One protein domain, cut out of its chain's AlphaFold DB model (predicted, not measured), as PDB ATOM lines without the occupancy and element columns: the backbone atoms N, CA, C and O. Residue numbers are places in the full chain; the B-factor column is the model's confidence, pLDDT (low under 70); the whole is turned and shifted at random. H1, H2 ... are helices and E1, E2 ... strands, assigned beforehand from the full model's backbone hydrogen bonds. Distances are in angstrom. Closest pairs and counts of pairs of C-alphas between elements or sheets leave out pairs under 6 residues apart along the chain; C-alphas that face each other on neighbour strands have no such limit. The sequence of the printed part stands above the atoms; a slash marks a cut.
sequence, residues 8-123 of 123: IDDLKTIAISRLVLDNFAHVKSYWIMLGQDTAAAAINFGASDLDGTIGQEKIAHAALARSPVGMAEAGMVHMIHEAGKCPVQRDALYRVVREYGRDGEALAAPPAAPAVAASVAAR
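AT A GLANCE: This is residues 8 to 123 of the 123 residues of an uncharacterized protein of Candidatus Eisenbacteria bacterium (UniProt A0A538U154). A small, twisted five-stranded sheet has helices H3 and H4 packed on one face, with H1 packing on H3 beyond the E1 end of the sheet. Two long loops reach away from this body: residues 52 to 72, leading from E2 to H4, and residues 101 to 118, which run out past edge strand E4 and return to place E5 within the sheet. The printed part has 116 residues, with four named helices and five named strands in the order H1 E1 H2 H3 E2 H4 E3 E4 E5; the sheet runs E1 E2 E5 E3 E4 and is mixed. The class is mixed helices and strands, though under half of the residues are in named elements. The whole is compact, with a radius of gyration of the C-alphas of 14.2 A and spans of 40 by 35 by 27 A.

IN THESE COORDINATES: H1, residues 8 to 20, begins at C-alpha 8 (201.278, 168.873, 341.801) and is 18.0 A long. E1 is residues 28 to 30, H2 residues 31 to 34, H3 residues 36 to 43, 11.3 A, and E2 residues 49 to 51. H4, residues 73 to 82, begins at C-alpha 73 (184.139, 185.213, 352.386) and is 14.4 A long. E3 is residues 87 to 90, E4 residues 96 to 100, 11.0 A, and E5 residues 119 to 122, ending at C-alpha 122 (196.063, 181.788, 357.002).

HOW THE PARTS SIT: E1 and E2 are parallel, with N 29 and O 49 2.8 A apart, and form with H2 and H3 a strand-helix-strand unit, two parallel neighbour strands joined through helices, with a right-handed crossover. E5 is antiparallel to E2, N 50 and O 120 3.0 A apart, and to E3, N 121 and O 88 2.7 A apart. E2, H4 and E3 form a split unit, E5 between its strands, also right-handed. E3 and E4 are a hairpin, N 89 and O 98 2.8 A apart. H3 and H4 give two layers, helices on one face of a sheet. H3 runs along E1 at a height over the sheet of 8.7 A, and H4 is over E5 and E3 at 8.3 A. H3 and H4 only just touch, with 3 pairs of C-alphas within 8 A, the closest Ala 40 and Met 79 at 5.9 A, at a steep tilt of 55 degrees. H1 touches H3 with residues 10 to 14 alone, C-alphas 11 and 42 being closest at 5.8 A, at a shallow tilt of 25 degrees, the same way. H2 and H3 only just touch, with 3 pairs of C-alphas within 8 A, and only at the corner; their closest C-alphas are those of Trp 31 and Ala 39, 5.1 A apart. H1 and H4 have every O i to N i+4 pair within hydrogen-bond range, H3 has 3 of 4, and H2 is too short for such a pair.

THE WHOLE: The farthest C-alphas, those of Asp 9 and Pro 111, are 41.1 A apart. The printed part has no cut and ends at the chain's last residue, Arg 123. The links E2 to H4 and E4 to E5 are long. Residues 53 to 70 and 102 to 123 are under 70 in pLDDT, and the mean of the printed part is 77.6.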
ATOM      1  N   ILE A   8     200.065 169.321 341.102       96.44
ATOM      2  CA  ILE A   8     201.278 168.873 341.801       96.44
ATOM      3  C   ILE A   8     202.449 169.829 341.540       96.44
ATOM      4  O   ILE A   8     203.211 170.122 342.460       96.44
ATOM      5  N   ASP A   9     202.614 170.303 340.305       96.38
ATOM      6  CA  ASP A   9     203.676 171.255 339.962       96.38
ATOM      7  C   ASP A   9     203.425 172.619 340.610       96.38
ATOM      8  O   ASP A   9     204.369 173.237 341.108       96.38
ATOM      9  N   ASP A  10     202.167 173.052 340.688       96.44
ATOM     10  CA  ASP A  10     201.784 174.279 341.387       96.44
ATOM     11  C   ASP A  10     202.101 174.187 342.889       96.44
ATOM     12  O   ASP A  10     202.780 175.056 343.440       96.44
ATOM     13  N   LEU A  11     201.703 173.092 343.549       97.75
ATOM     14  CA  LEU A  11     201.988 172.866 344.971       97.75
ATOM     15  C   LEU A  11     203.493 172.776 345.256       97.75
ATOM     16  O   LEU A  11     203.977 173.364 346.225       97.75
ATOM     17  N   LYS A  12     204.255 172.090 344.394       97.94
ATOM     18  CA  LYS A  12     205.723 172.058 344.487       97.94
ATOM     19  C   LYS A  12     206.319 173.451 344.343       97.94
ATOM     20  O   LYS A  12     207.217 173.802 345.103       97.94
ATOM     21  N   THR A  13     205.823 174.240 343.396       97.19
ATOM     22  CA  THR A  13     206.303 175.607 343.167       97.19
ATOM     23  C   THR A  13     206.069 176.478 344.398       97.19
ATOM     24  O   THR A  13     206.977 177.199 344.810       97.19
ATOM     25  N   ILE A  14     204.902 176.373 345.036       97.88
ATOM     26  CA  ILE A  14     204.585 177.096 346.278       97.88
ATOM     27  C   ILE A  14     205.506 176.659 347.426       97.88
ATOM     28  O   ILE A  14     206.092 177.516 348.091       97.88
ATOM     29  N   ALA A  15     205.709 175.352 347.614       98.25
ATOM     30  CA  ALA A  15     206.591 174.823 348.655       98.25
ATOM     31  C   ALA A  15     208.048 175.256 348.466       98.25
ATOM     32  O   ALA A  15     208.684 175.734 349.404       98.25
ATOM     33  N   ILE A  16     208.566 175.155 347.241       98.25
ATOM     34  CA  ILE A  16     209.920 175.611 346.910       98.25
ATOM     35  C   ILE A  16     210.033 177.120 347.132       98.25
ATOM     36  O   ILE A  16     211.002 177.569 347.735       98.25
ATOM     37  N   SER A  17     209.032 177.900 346.716       98.00
ATOM     38  CA  SER A  17     209.017 179.350 346.930       98.00
ATOM     39  C   SER A  17     209.097 179.694 348.415       98.00
ATOM     40  O   SER A  17     209.869 180.570 348.782       98.00
ATOM     41  N   ARG A  18     208.374 178.974 349.283       97.12
ATOM     42  CA  ARG A  18     208.448 179.187 350.737       97.12
ATOM     43  C   ARG A  18     209.833 178.889 351.319       97.12
ATOM     44  O   ARG A  18     210.219 179.530 352.290       97.12
ATOM     45  N   LEU A  19     210.559 177.927 350.754       97.31
ATOM     46  CA  LEU A  19     211.906 177.568 351.207       97.31
ATOM     47  C   LEU A  19     212.986 178.514 350.671       97.31
ATOM     48  O   LEU A  19     213.958 178.778 351.368       97.31
ATOM     49  N   VAL A  20     212.838 178.990 349.434       98.12
ATOM     50  CA  VAL A  20     213.862 179.787 348.738       98.12
ATOM     51  C   VAL A  20     213.701 181.287 348.990       98.12
ATOM     52  O   VAL A  20     214.694 182.005 349.042       98.12
ATOM     53  N   LEU A  21     212.467 181.778 349.136       97.31
ATOM     54  CA  LEU A  21     212.154 183.197 349.338       97.31
ATOM     55  C   LEU A  21     212.047 183.531 350.833       97.31
ATOM     56  O   LEU A  21     211.004 183.981 351.310       97.31
ATOM     57  N   ASP A  22     213.130 183.303 351.574       95.06
ATOM     58  CA  ASP A  22     213.200 183.506 353.030       95.06
ATOM     59  C   ASP A  22     213.011 184.972 353.479       95.06
ATOM     60  O   ASP A  22     212.682 185.239 354.636       95.06
ATOM     61  N   ASN A  23     213.140 185.920 352.551       96.62
ATOM     62  CA  ASN A  23     212.950 187.351 352.758       96.62
ATOM     63  C   ASN A  23     211.528 187.848 352.431       96.62
ATOM     64  O   ASN A  23     211.252 189.041 352.579       96.62
ATOM     65  N   PHE A  24     210.617 186.966 352.004       96.00
ATOM     66  CA  PHE A  24     209.212 187.299 351.760       96.00
ATOM     67  C   PHE A  24     208.314 186.670 352.829       96.00
ATOM     68  O   PHE A  24     208.169 185.453 352.924       96.00
ATOM     69  N   ALA A  25     207.639 187.517 353.609       94.06
ATOM     70  CA  ALA A  25     206.767 187.059 354.693       94.06
ATOM     71  C   ALA A  25     205.605 186.177 354.193       94.06
ATOM     72  O   ALA A  25     205.226 185.204 354.852       94.06
ATOM     73  N   HIS A  26     205.060 186.470 353.008       95.12
ATOM     74  CA  HIS A  26     203.846 185.832 352.507       95.12
ATOM     75  C   HIS A  26     204.022 185.241 351.111       95.12
ATOM     76  O   HIS A  26     204.510 185.898 350.194       95.12
ATOM     77  N   VAL A  27     203.543 184.007 350.951       96.38
ATOM     78  CA  VAL A  27     203.366 183.335 349.661       96.38
ATOM     79  C   VAL A  27     201.868 183.215 349.418       96.38
ATOM     80  O   VAL A  27     201.129 182.720 350.276       96.38
ATOM     81  N   LYS A  28     201.428 183.706 348.261       94.94
ATOM     82  CA  LYS A  28     200.018 183.783 347.882       94.94
ATOM     83  C   LYS A  28     199.563 182.508 347.176       94.94
ATOM     84  O   LYS A  28     200.250 182.010 346.288       94.94
ATOM     85  N   SER A  29     198.369 182.049 347.528       94.38
ATOM     86  CA  SER A  29     197.588 181.040 346.824       94.38
ATOM     87  C   SER A  29     196.375 181.724 346.192       94.38
ATOM     88  O   SER A  29     195.453 182.139 346.893       94.38
ATOM     89  N   TYR A  30     196.401 181.919 344.872       91.94
ATOM     90  CA  TYR A  30     195.349 182.639 344.148       91.94
ATOM     91  C   TYR A  30     194.370 181.655 343.503       91.94
ATOM     92  O   TYR A  30     194.661 181.056 342.461       91.94
ATOM     93  N   TRP A  31     193.204 181.478 344.127       87.81
ATOM     94  CA  TRP A  31     192.284 180.383 343.790       87.81
ATOM     95  C   TRP A  31     191.661 180.508 342.395       87.81
ATOM     96  O   TRP A  31     191.312 179.494 341.797       87.81
ATOM     97  N   ILE A  32     191.580 181.721 341.837       84.88
ATOM     98  CA  ILE A  32     191.075 181.951 340.473       84.88
ATOM     99  C   ILE A  32     191.982 181.288 339.420       84.88
ATOM    100  O   ILE A  32     191.488 180.814 338.399       84.88
ATOM    101  N   MET A  33     193.296 181.223 339.668       86.50
ATOM    102  CA  MET A  33     194.256 180.604 338.742       86.50
ATOM    103  C   MET A  33     194.527 179.135 339.071       86.50
ATOM    104  O   MET A  33     194.688 178.335 338.153       86.50
ATOM    105  N   LEU A  34     194.580 178.786 340.360       89.62
ATOM    106  CA  LEU A  34     194.924 177.436 340.827       89.62
ATOM    107  C   LEU A  34     193.721 176.476 340.872       89.62
ATOM    108  O   LEU A  34     193.897 175.258 340.873       89.62
ATOM    109  N   GLY A  35     192.501 177.014 340.929       89.31
ATOM    110  CA  GLY A  35     191.313 176.271 341.346       89.31
ATOM    111  C   GLY A  35     191.212 176.165 342.872       89.31
ATOM    112  O   GLY A  35     192.204 176.305 343.586       89.31
ATOM    113  N   GLN A  36     189.997 175.931 343.380       89.62
ATOM    114  CA  GLN A  36     189.712 175.939 344.823       89.62
ATOM    115  C   GLN A  36     190.481 174.837 345.565       89.62
ATOM    116  O   GLN A  36     191.163 175.132 346.540       89.62
ATOM    117  N   ASP A  37     190.455 173.606 345.048       92.69
ATOM    118  CA  ASP A  37     191.087 172.449 345.695       92.69
ATOM    119  C   ASP A  37     192.605 172.616 345.817       92.69
ATOM    120  O   ASP A  37     193.180 172.458 346.896       92.69
ATOM    121  N   THR A  38     193.267 173.002 344.721       95.19
ATOM    122  CA  THR A  38     194.711 173.270 344.717       95.19
ATOM    123  C   THR A  38     195.044 174.439 345.639       95.19
ATOM    124  O   THR A  38     196.035 174.385 346.367       95.19
ATOM    125  N   ALA A  39     194.221 175.493 345.641       93.88
ATOM    126  CA  ALA A  39     194.463 176.666 346.465       93.88
ATOM    127  C   ALA A  39     194.296 176.394 347.965       93.88
ATOM    128  O   ALA A  39     195.089 176.910 348.757       93.88
ATOM    129  N   ALA A  40     193.317 175.567 348.342       93.50
ATOM    130  CA  ALA A  40     193.126 175.090 349.708       93.50
ATOM    131  C   ALA A  40     194.299 174.204 350.143       93.50
ATOM    132  O   ALA A  40     194.896 174.434 351.196       93.50
ATOM    133  N   ALA A  41     194.700 173.247 349.299       96.31
ATOM    134  CA  ALA A  41     195.853 172.395 349.573       96.31
ATOM    135  C   ALA A  41     197.137 173.221 349.753       96.31
ATOM    136  O   ALA A  41     197.914 172.950 350.668       96.31
ATOM    137  N   ALA A  42     197.335 174.268 348.946       97.44
ATOM    138  CA  ALA A  42     198.523 175.116 348.982       97.44
ATOM    139  C   ALA A  42     198.803 175.764 350.348       97.44
ATOM    140  O   ALA A  42     199.967 176.035 350.659       97.44
ATOM    141  N   ILE A  43     197.780 175.961 351.186       96.62
ATOM    142  CA  ILE A  43     197.931 176.457 352.565       96.62
ATOM    143  C   ILE A  43     198.873 175.544 353.370       96.62
ATOM    144  O   ILE A  43     199.739 176.013 354.109       96.62
ATOM    145  N   ASN A  44     198.779 174.230 353.162       97.00
ATOM    146  CA  ASN A  44     199.645 173.242 353.809       97.00
ATOM    147  C   ASN A  44     200.981 173.021 353.083       97.00
ATOM    148  O   ASN A  44     201.853 172.330 353.602       97.00
ATOM    149  N   PHE A  45     201.173 173.645 351.920       97.19
ATOM    150  CA  PHE A  45     202.421 173.621 351.149       97.19
ATOM    151  C   PHE A  45     203.198 174.941 351.257       97.19
ATOM    152  O   PHE A  45     204.134 175.168 350.501       97.19
ATOM    153  N   GLY A  46     202.849 175.810 352.208       95.12
ATOM    154  CA  GLY A  46     203.608 177.024 352.515       95.12
ATOM    155  C   GLY A  46     202.963 178.325 352.041       95.12
ATOM    156  O   GLY A  46     203.536 179.391 352.284       95.12
ATOM    157  N   ALA A  47     201.783 178.294 351.421       97.25
ATOM    158  CA  ALA A  47     201.008 179.514 351.222       97.25
ATOM    159  C   ALA A  47     200.447 180.023 352.561       97.25
ATOM    160  O   ALA A  47     200.011 179.245 353.402       97.25
ATOM    161  N   SER A  48     200.454 181.342 352.749       94.94
ATOM    162  CA  SER A  48     199.894 182.004 353.940       94.94
ATOM    163  C   SER A  48     198.815 183.035 353.596       94.94
ATOM    164  O   SER A  48     198.233 183.636 354.488       94.94
ATOM    165  N   ASP A  49     198.570 183.288 352.310       94.62
ATOM    166  CA  ASP A  49     197.586 184.262 351.833       94.62
ATOM    167  C   ASP A  49     196.692 183.602 350.783       94.62
ATOM    168  O   ASP A  49     197.157 183.331 349.674       94.62
ATOM    169  N   LEU A  50     195.444 183.302 351.147       92.88
ATOM    170  CA  LEU A  50     194.438 182.791 350.222       92.88
ATOM    171  C   LEU A  50     193.728 183.998 349.604       92.88
ATOM    172  O   LEU A  50     192.961 184.701 350.261       92.88
ATOM    173  N   ASP A  51     194.006 184.259 348.331       87.12
ATOM    174  CA  ASP A  51     193.542 185.476 347.670       87.12
ATOM    175  C   ASP A  51     192.619 185.185 346.484       87.12
ATOM    176  O   ASP A  51     192.675 184.122 345.857       87.12
ATOM    177  N   GLY A  52     191.789 186.174 346.172       79.25
ATOM    178  CA  GLY A  52     190.800 186.184 345.109       79.25
ATOM    179  C   GLY A  52     189.696 187.199 345.369       79.25
ATOM    180  O   GLY A  52     189.631 187.840 346.416       79.25
ATOM    181  N   THR A  53     188.802 187.356 344.400       63.19
ATOM    182  CA  THR A  53     187.714 188.327 344.500       63.19
ATOM    183  C   THR A  53     186.645 187.816 345.475       63.19
ATOM    184  O   THR A  53     185.969 186.828 345.184       63.19
ATOM    185  N   ILE A  54     186.490 188.482 346.627       57.75
ATOM    186  CA  ILE A  54     185.366 188.263 347.551       57.75
ATOM    187  C   ILE A  54     184.085 188.810 346.887       57.75
ATOM    188  O   ILE A  54     183.978 190.013 346.648       57.75
ATOM    189  N   GLY A  55     183.103 187.950 346.595       60.28
ATOM    190  CA  GLY A  55     181.782 188.361 346.082       60.28
ATOM    191  C   GLY A  55     181.647 188.453 344.550       60.28
ATOM    192  O   GLY A  55     182.223 187.657 343.814       60.28
ATOM    193  N   GLN A  56     180.820 189.384 344.044       46.06
ATOM    194  CA  GLN A  56     180.568 189.528 342.601       46.06
ATOM    195  C   GLN A  56     181.721 190.234 341.887       46.06
ATOM    196  O   GLN A  56     182.021 191.408 342.110       46.06
ATOM    197  N   GLU A  57     182.335 189.517 340.959       47.34
ATOM    198  CA  GLU A  57     183.473 189.992 340.198       47.34
ATOM    199  C   GLU A  57     183.040 190.937 339.066       47.34
ATOM    200  O   GLU A  57     182.610 190.509 337.999       47.34
ATOM    201  N   LYS A  58     183.183 192.252 339.276       45.12
ATOM    202  CA  LYS A  58     183.084 193.247 338.189       45.12
ATOM    203  C   LYS A  58     184.401 193.433 337.422       45.12
ATOM    204  O   LYS A  58     184.387 194.039 336.358       45.12
ATOM    205  N   ILE A  59     185.530 192.932 337.942       51.59
ATOM    206  CA  ILE A  59     186.875 193.245 337.423       51.59
ATOM    207  C   ILE A  59     187.419 192.154 336.483       51.59
ATOM    208  O   ILE A  59     187.759 192.479 335.350       51.59
ATOM    209  N   ALA A  60     187.469 190.868 336.863       48.09
ATOM    210  CA  ALA A  60     188.020 189.851 335.950       48.09
ATOM    211  C   ALA A  60     187.065 189.483 334.798       48.09
ATOM    212  O   ALA A  60     187.529 189.186 333.697       48.09
ATOM    213  N   HIS A  61     185.750 189.644 334.980       45.38
ATOM    214  CA  HIS A  61     184.790 189.573 333.873       45.38
ATOM    215  C   HIS A  61     184.975 190.729 332.866       45.38
ATOM    216  O   HIS A  61     184.765 190.544 331.667       45.38
ATOM    217  N   ALA A  62     185.426 191.909 333.319       47.53
ATOM    218  CA  ALA A  62     185.813 193.009 332.427       47.53
ATOM    219  C   ALA A  62     187.129 192.718 331.673       47.53
ATOM    220  O   ALA A  62     187.368 193.288 330.612       47.53
ATOM    221  N   ALA A  63     187.945 191.789 332.182       50.25
ATOM    222  CA  ALA A  63     189.180 191.305 331.566       50.25
ATOM    223  C   ALA A  63     189.012 189.973 330.794       50.25
ATOM    224  O   ALA A  63     190.009 189.330 330.469       50.25
ATOM    225  N   LEU A  64     187.773 189.560 330.479       47.25
ATOM    226  CA  LEU A  64     187.439 188.336 329.723       47.25
ATOM    227  C   LEU A  64     187.894 187.015 330.381       47.25
ATOM    228  O   LEU A  64     188.011 185.988 329.702       47.25
ATOM    229  N   ALA A  65     188.142 187.002 331.693       51.75
ATOM    230  CA  ALA A  65     188.454 185.769 332.407       51.75
ATOM    231  C   ALA A  65     187.212 184.857 332.461       51.75
ATOM    232  O   ALA A  65     186.113 185.304 332.771       51.75
ATOM    233  N   ARG A  66     187.383 183.562 332.155       47.44
ATOM    234  CA  ARG A  66     186.298 182.553 332.168       47.44
ATOM    235  C   ARG A  66     186.046 181.948 333.557       47.44
ATOM    236  O   ARG A  66     185.407 180.903 333.655       47.44
ATOM    237  N   SER A  67     186.634 182.519 334.603       48.97
ATOM    238  CA  SER A  67     186.600 181.969 335.957       48.97
ATOM    239  C   SER A  67     185.202 182.081 336.587       48.97
ATOM    240  O   SER A  67     184.449 182.992 336.239       48.97
ATOM    241  N   PRO A  68     184.828 181.160 337.498       51.41
ATOM    242  CA  PRO A  68     183.560 181.222 338.223       51.41
ATOM    243  C   PRO A  68     183.390 182.549 338.973       51.41
ATOM    244  O   PRO A  68     184.376 183.142 339.411       51.41
ATOM    245  N   VAL A  69     182.134 182.977 339.162       55.91
ATOM    246  CA  VAL A  69     181.778 184.137 339.997       55.91
ATOM    247  C   VAL A  69     182.456 183.988 341.362       55.91
ATOM    248  O   VAL A  69     182.460 182.889 341.916       55.91
ATOM    249  N   GLY A  70     183.062 185.077 341.843       60.69
ATOM    250  CA  GLY A  70     183.969 185.110 342.991       60.69
ATOM    251  C   GLY A  70     183.503 184.330 344.222       60.69
ATOM    252  O   GLY A  70     182.325 184.052 344.440       60.69
ATOM    253  N   MET A  71     184.464 183.964 345.057       71.25
ATOM    254  CA  MET A  71     184.228 183.130 346.222       71.25
ATOM    255  C   MET A  71     183.685 183.971 347.376       71.25
ATOM    256  O   MET A  71     184.171 185.067 347.653       71.25
ATOM    257  N   ALA A  72     182.668 183.456 348.063       75.62
ATOM    258  CA  ALA A  72     182.160 184.094 349.269       75.62
ATOM    259  C   ALA A  72     183.225 184.068 350.379       75.62
ATOM    260  O   ALA A  72     183.948 183.083 350.526       75.62
ATOM    261  N   GLU A  73     183.271 185.119 351.199       82.25
ATOM    262  CA  GLU A  73     184.139 185.213 352.386       82.25
ATOM    263  C   GLU A  73     184.049 183.951 353.257       82.25
ATOM    264  O   GLU A  73     185.067 183.348 353.587       82.25
ATOM    265  N   ALA A  74     182.826 183.482 353.523       83.44
ATOM    266  CA  ALA A  74     182.571 182.264 354.289       83.44
ATOM    267  C   ALA A  74     183.237 181.011 353.684       83.44
ATOM    268  O   ALA A  74     183.683 180.139 354.424       83.44
ATOM    269  N   GLY A  75     183.350 180.929 352.353       86.25
ATOM    270  CA  GLY A  75     184.025 179.820 351.674       86.25
ATOM    271  C   GLY A  75     185.538 179.831 351.898       86.25
ATOM    272  O   GLY A  75     186.124 178.785 352.169       86.25
ATOM    273  N   MET A  76     186.166 181.012 351.856       88.94
ATOM    274  CA  MET A  76     187.594 181.161 352.182       88.94
ATOM    275  C   MET A  76     187.872 180.817 353.641       88.94
ATOM    276  O   MET A  76     188.796 180.058 353.928       88.94
ATOM    277  N   VAL A  77     187.046 181.337 354.551       90.25
ATOM    278  CA  VAL A  77     187.129 181.046 355.988       90.25
ATOM    279  C   VAL A  77     187.024 179.541 356.234       90.25
ATOM    280  O   VAL A  77     187.874 178.973 356.920       90.25
ATOM    281  N   HIS A  78     186.046 178.877 355.612       89.88
ATOM    282  CA  HIS A  78     185.873 177.433 355.728       89.88
ATOM    283  C   HIS A  78     187.098 176.653 355.229       89.88
ATOM    284  O   HIS A  78     187.617 175.823 355.966       89.88
ATOM    285  N   MET A  79     187.632 176.959 354.040       90.69
ATOM    286  CA  MET A  79     188.824 176.264 353.525       90.69
ATOM    287  C   MET A  79     190.052 176.422 354.423       90.69
ATOM    288  O   MET A  79     190.819 175.478 354.596       90.69
ATOM    289  N   ILE A  80     190.252 177.609 354.999       92.69
ATOM    290  CA  ILE A  80     191.388 177.853 355.892       92.69
ATOM    291  C   ILE A  80     191.220 177.069 357.204       92.69
ATOM    292  O   ILE A  80     192.197 176.510 357.708       92.69
ATOM    293  N   HIS A  81     189.993 176.962 357.726       92.50
ATOM    294  CA  HIS A  81     189.703 176.107 358.878       92.50
ATOM    295  C   HIS A  81     189.913 174.619 358.583       92.50
ATOM    296  O   HIS A  81     190.564 173.945 359.380       92.50
ATOM    297  N   GLU A  82     189.434 174.118 357.442       91.56
ATOM    298  CA  GLU A  82     189.639 172.723 357.012       91.56
ATOM    299  C   GLU A  82     191.130 172.396 356.828       91.56
ATOM    300  O   GLU A  82     191.577 171.283 357.106       91.56
ATOM    301  N   ALA A  83     191.940 173.386 356.441       90.50
ATOM    302  CA  ALA A  83     193.396 173.263 356.394       90.50
ATOM    303  C   ALA A  83     194.067 173.285 357.787       90.50
ATOM    304  O   ALA A  83     195.292 173.182 357.877       90.50
ATOM    305  N   GLY A  84     193.300 173.425 358.873       90.44
ATOM    306  CA  GLY A  84     193.798 173.458 360.249       90.44
ATOM    307  C   GLY A  84     194.471 174.776 360.642       90.44
ATOM    308  O   GLY A  84     195.300 174.785 361.555       90.44
ATOM    309  N   LYS A  85     194.158 175.880 359.952       92.38
ATOM    310  CA  LYS A  85     194.744 177.210 360.186       92.38
ATOM    311  C   LYS A  85     193.733 178.190 360.784       92.38
ATOM    312  O   LYS A  85     192.534 177.913 360.838       92.38
ATOM    313  N   CYS A  86     194.227 179.342 361.243       92.19
ATOM    314  CA  CYS A  86     193.381 180.442 361.709       92.19
ATOM    315  C   CYS A  86     193.125 181.433 360.558       92.19
ATOM    316  O   CYS A  86     194.092 182.036 360.074       92.19
ATOM    317  N   PRO A  87     191.873 181.610 360.096       92.62
ATOM    318  CA  PRO A  87     191.551 182.583 359.064       92.62
ATOM    319  C   PRO A  87     191.574 183.999 359.626       92.62
ATOM    320  O   PRO A  87     191.021 184.285 360.691       92.62
ATOM    321  N   VAL A  88     192.182 184.905 358.867       91.88
ATOM    322  CA  VAL A  88     192.301 186.317 359.223       91.88
ATOM    323  C   VAL A  88     192.045 187.175 357.993       91.88
ATOM    324  O   VAL A  88     192.716 187.024 356.978       91.88
ATOM    325  N   GLN A  89     191.105 188.110 358.063       90.44
ATOM    326  CA  GLN A  89     190.929 189.119 357.022       90.44
ATOM    327  C   GLN A  89     192.035 190.167 357.131       90.44
ATOM    328  O   GLN A  89     192.297 190.676 358.225       90.44
ATOM    329  N   ARG A  90     192.651 190.522 356.000       90.62
ATOM    330  CA  ARG A  90     193.757 191.486 355.943       90.62
ATOM    331  C   ARG A  90     193.530 192.604 354.932       90.62
ATOM    332  O   ARG A  90     192.870 192.393 353.913       90.62
ATOM    333  N   ASP A  91     194.103 193.777 355.197       87.50
ATOM    334  CA  ASP A  91     194.173 194.881 354.229       87.50
ATOM    335  C   ASP A  91     195.326 194.688 353.219       87.50
ATOM    336  O   ASP A  91     196.092 193.726 353.291       87.50
ATOM    337  N   ALA A  92     195.486 195.600 352.256       85.69
ATOM    338  CA  ALA A  92     196.557 195.513 351.253       85.69
ATOM    339  C   ALA A  92     197.988 195.558 351.841       85.69
ATOM    340  O   ALA A  92     198.941 195.187 351.158       85.69
ATOM    341  N   LEU A  93     198.144 196.002 353.093       89.38
ATOM    342  CA  LEU A  93     199.412 196.068 353.823       89.38
ATOM    343  C   LEU A  93     199.579 194.898 354.810       89.38
ATOM    344  O   LEU A  93     200.470 194.947 355.656       89.38
ATOM    345  N   TYR A  94     198.745 193.857 354.706       88.50
ATOM    346  CA  TYR A  94     198.733 192.683 355.587       88.50
ATOM    347  C   TYR A  94     198.429 192.988 357.061       88.50
ATOM    348  O   TYR A  94     198.760 192.201 357.950       88.50
ATOM    349  N   ARG A  95     197.752 194.104 357.348       90.44
ATOM    350  CA  ARG A  95     197.255 194.383 358.700       90.44
ATOM    351  C   ARG A  95     195.983 193.590 358.946       90.44
ATOM    352  O   ARG A  95     195.129 193.495 358.066       90.44
ATOM    353  N   VAL A  96     195.857 193.047 360.153       90.25
ATOM    354  CA  VAL A  96     194.678 192.289 360.574       90.25
ATOM    355  C   VAL A  96     193.474 193.220 360.681       90.25
ATOM    356  O   VAL A  96     193.501 194.190 361.436       90.25
ATOM    357  N   VAL A  97     192.424 192.905 359.926       89.62
ATOM    358  CA  VAL A  97     191.128 193.598 359.940       89.62
ATOM    359  C   VAL A  97     190.104 192.824 360.764       89.62
ATOM    360  O   VAL A  97     189.270 193.437 361.421       89.62
ATOM    361  N   ARG A  98     190.136 191.484 360.722       86.38
ATOM    362  CA  ARG A  98     189.166 190.608 361.402       86.38
ATOM    363  C   ARG A  98     189.754 189.215 361.601       86.38
ATOM    364  O   ARG A  98     190.390 188.706 360.681       86.38
ATOM    365  N   GLU A  99     189.515 188.587 362.746       90.00
ATOM    366  CA  GLU A  99     189.877 187.183 362.994       90.00
ATOM    367  C   GLU A  99     188.612 186.318 363.053       90.00
ATOM    368  O   GLU A  99     187.582 186.751 363.578       90.00
ATOM    369  N   TYR A 100     188.683 185.100 362.513       86.19
ATOM    370  CA  TYR A 100     187.565 184.153 362.507       86.19
ATOM    371  C   TYR A 100     187.853 183.018 363.495       86.19
ATOM    372  O   TYR A 100     188.820 182.268 363.338       86.19
ATOM    373  N   GLY A 101     187.034 182.915 364.546       83.56
ATOM    374  CA  GLY A 101     187.127 181.832 365.525       83.56
ATOM    375  C   GLY A 101     186.661 180.493 364.946       83.56
ATOM    376  O   GLY A 101     186.032 180.445 363.893       83.56
ATOM    377  N   ARG A 102     186.934 179.387 365.656       67.44
ATOM    378  CA  ARG A 102     186.583 178.020 365.209       67.44
ATOM    379  C   ARG A 102     185.084 177.784 364.969       67.44
ATOM    380  O   ARG A 102     184.751 176.842 364.262       67.44
ATOM    381  N   ASP A 103     184.215 178.642 365.497       59.84
ATOM    382  CA  ASP A 103     182.758 178.526 365.362       59.84
ATOM    383  C   ASP A 103     182.188 179.396 364.221       59.84
ATOM    384  O   ASP A 103     180.976 179.554 364.098       59.84
ATOM    385  N   GLY A 104     183.045 180.001 363.387       50.22
ATOM    386  CA  GLY A 104     182.626 180.917 362.318       50.22
ATOM    387  C   GLY A 104     182.170 182.295 362.815       50.22
ATOM    388  O   GLY A 104     181.873 183.176 362.007       50.22
ATOM    389  N   GLU A 105     182.157 182.517 364.131       48.41
ATOM    390  CA  GLU A 105     181.963 183.837 364.718       48.41
ATOM    391  C   GLU A 105     183.251 184.652 364.617       48.41
ATOM    392  O   GLU A 105     184.349 184.209 364.967       48.41
ATOM    393  N   ALA A 106     183.118 185.875 364.121       49.06
ATOM    394  CA  ALA A 106     184.239 186.785 364.089       49.06
ATOM    395  C   ALA A 106     184.470 187.412 365.454       49.06
ATOM    396  O   ALA A 106     183.592 188.096 365.984       49.06
ATOM    397  N   LEU A 107     185.684 187.265 365.971       53.12
ATOM    398  CA  LEU A 107     186.125 188.085 367.085       53.12
ATOM    399  C   LEU A 107     186.433 189.488 366.547       53.12
ATOM    400  O   LEU A 107     187.174 189.654 365.574       53.12
ATOM    401  N   ALA A 108     185.817 190.505 367.150       44.09
ATOM    402  CA  ALA A 108     186.005 191.892 366.748       44.09
ATOM    403  C   ALA A 108     187.485 192.295 366.864       44.09
ATOM    404  O   ALA A 108     188.098 192.152 367.922       44.09
ATOM    405  N   ALA A 109     188.046 192.821 365.776       49.72
ATOM    406  CA  ALA A 109     189.378 193.406 365.775       49.72
ATOM    407  C   ALA A 109     189.384 194.792 366.460       49.72
ATOM    408  O   ALA A 109     188.353 195.473 366.484       49.72
ATOM    409  N   PRO A 110     190.537 195.243 366.994       45.69
ATOM    410  CA  PRO A 110     190.727 196.619 367.463       45.69
ATOM    411  C   PRO A 110     190.450 197.662 366.350       45.69
ATOM    412  O   PRO A 110     190.490 197.321 365.168       45.69
ATOM    413  N   PRO A 111     190.145 198.930 366.702       42.44
ATOM    414  CA  PRO A 111     189.537 199.909 365.793       42.44
ATOM    415  C   PRO A 111     190.326 200.143 364.492       42.44
ATOM    416  O   PRO A 111     191.549 200.273 364.492       42.44
ATOM    417  N   ALA A 112     189.578 200.196 363.384       49.12
ATOM    418  CA  ALA A 112     190.048 200.025 362.011       49.12
ATOM    419  C   ALA A 112     190.782 201.233 361.392       49.12
ATOM    420  O   ALA A 112     190.382 202.387 361.544       49.12
ATOM    421  N   ALA A 113     191.803 200.924 360.586       36.19
ATOM    422  CA  ALA A 113     192.341 201.773 359.520       36.19
ATOM    423  C   ALA A 113     191.485 201.620 358.230       36.19
ATOM    424  O   ALA A 113     190.748 200.638 358.115       36.19
ATOM    425  N   PRO A 114     191.518 202.570 357.270       38.03
ATOM    426  CA  PRO A 114     190.501 202.677 356.219       38.03
ATOM    427  C   PRO A 114     190.546 201.535 355.186       38.03
ATOM    428  O   PRO A 114     191.587 200.936 354.930       38.03
ATOM    429  N   ALA A 115     189.383 201.270 354.582       44.06
ATOM    430  CA  ALA A 115     189.106 200.133 353.710       44.06
ATOM    431  C   ALA A 115     189.896 200.150 352.387       44.06
ATOM    432  O   ALA A 115     189.750 201.064 351.575       44.06
ATOM    433  N   VAL A 116     190.662 199.085 352.137       37.03
ATOM    434  CA  VAL A 116     191.272 198.764 350.836       37.03
ATOM    435  C   VAL A 116     191.208 197.245 350.638       37.03
ATOM    436  O   VAL A 116     191.381 196.513 351.610       37.03
ATOM    437  N   ALA A 117     190.926 196.801 349.405       44.81
ATOM    438  CA  ALA A 117     190.835 195.414 348.914       44.81
ATOM    439  C   ALA A 117     191.251 194.318 349.922       44.81
ATOM    440  O   ALA A 117     192.438 194.101 350.170       44.81
ATOM    441  N   ALA A 118     190.260 193.631 350.493       47.34
ATOM    442  CA  ALA A 118     190.476 192.616 351.517       47.34
ATOM    443  C   ALA A 118     190.672 191.220 350.903       47.34
ATOM    444  O   ALA A 118     189.925 190.837 350.005       47.34
ATOM    445  N   SER A 119     191.630 190.455 351.429       55.16
ATOM    446  CA  SER A 119     191.717 188.995 351.250       55.16
ATOM    447  C   SER A 119     191.758 188.309 352.620       55.16
ATOM    448  O   SER A 119     191.812 188.990 353.654       55.16
ATOM    449  N   VAL A 120     191.751 186.972 352.635       57.47
ATOM    450  CA  VAL A 120     191.870 186.179 353.862       57.47
ATOM    451  C   VAL A 120     193.224 185.460 353.902       57.47
ATOM    452  O   VAL A 120     193.557 184.644 353.050       57.47
ATOM    453  N   ALA A 121     194.018 185.748 354.925       66.56
ATOM    454  CA  ALA A 121     195.269 185.069 355.216       66.56
ATOM    455  C   ALA A 121     195.060 183.887 356.173       66.56
ATOM    456  O   ALA A 121     194.139 183.880 356.993       66.56
ATOM    457  N   ALA A 122     195.948 182.902 356.074       56.59
ATOM    458  CA  ALA A 122     196.063 181.788 357.002       56.59
ATOM    459  C   ALA A 122     197.275 182.035 357.911       56.59
ATOM    460  O   ALA A 122     198.396 182.191 357.414       56.59
ATOM    461  N   ARG A 123     197.039 182.096 359.225       55.06
ATOM    462  CA  ARG A 123     198.090 182.253 360.240       55.06
ATOM    463  C   ARG A 123     198.530 180.910 360.814       55.06
ATOM    464  O   ARG A 123     197.667 180.009 360.948       55.06
TER     465      ARG A 123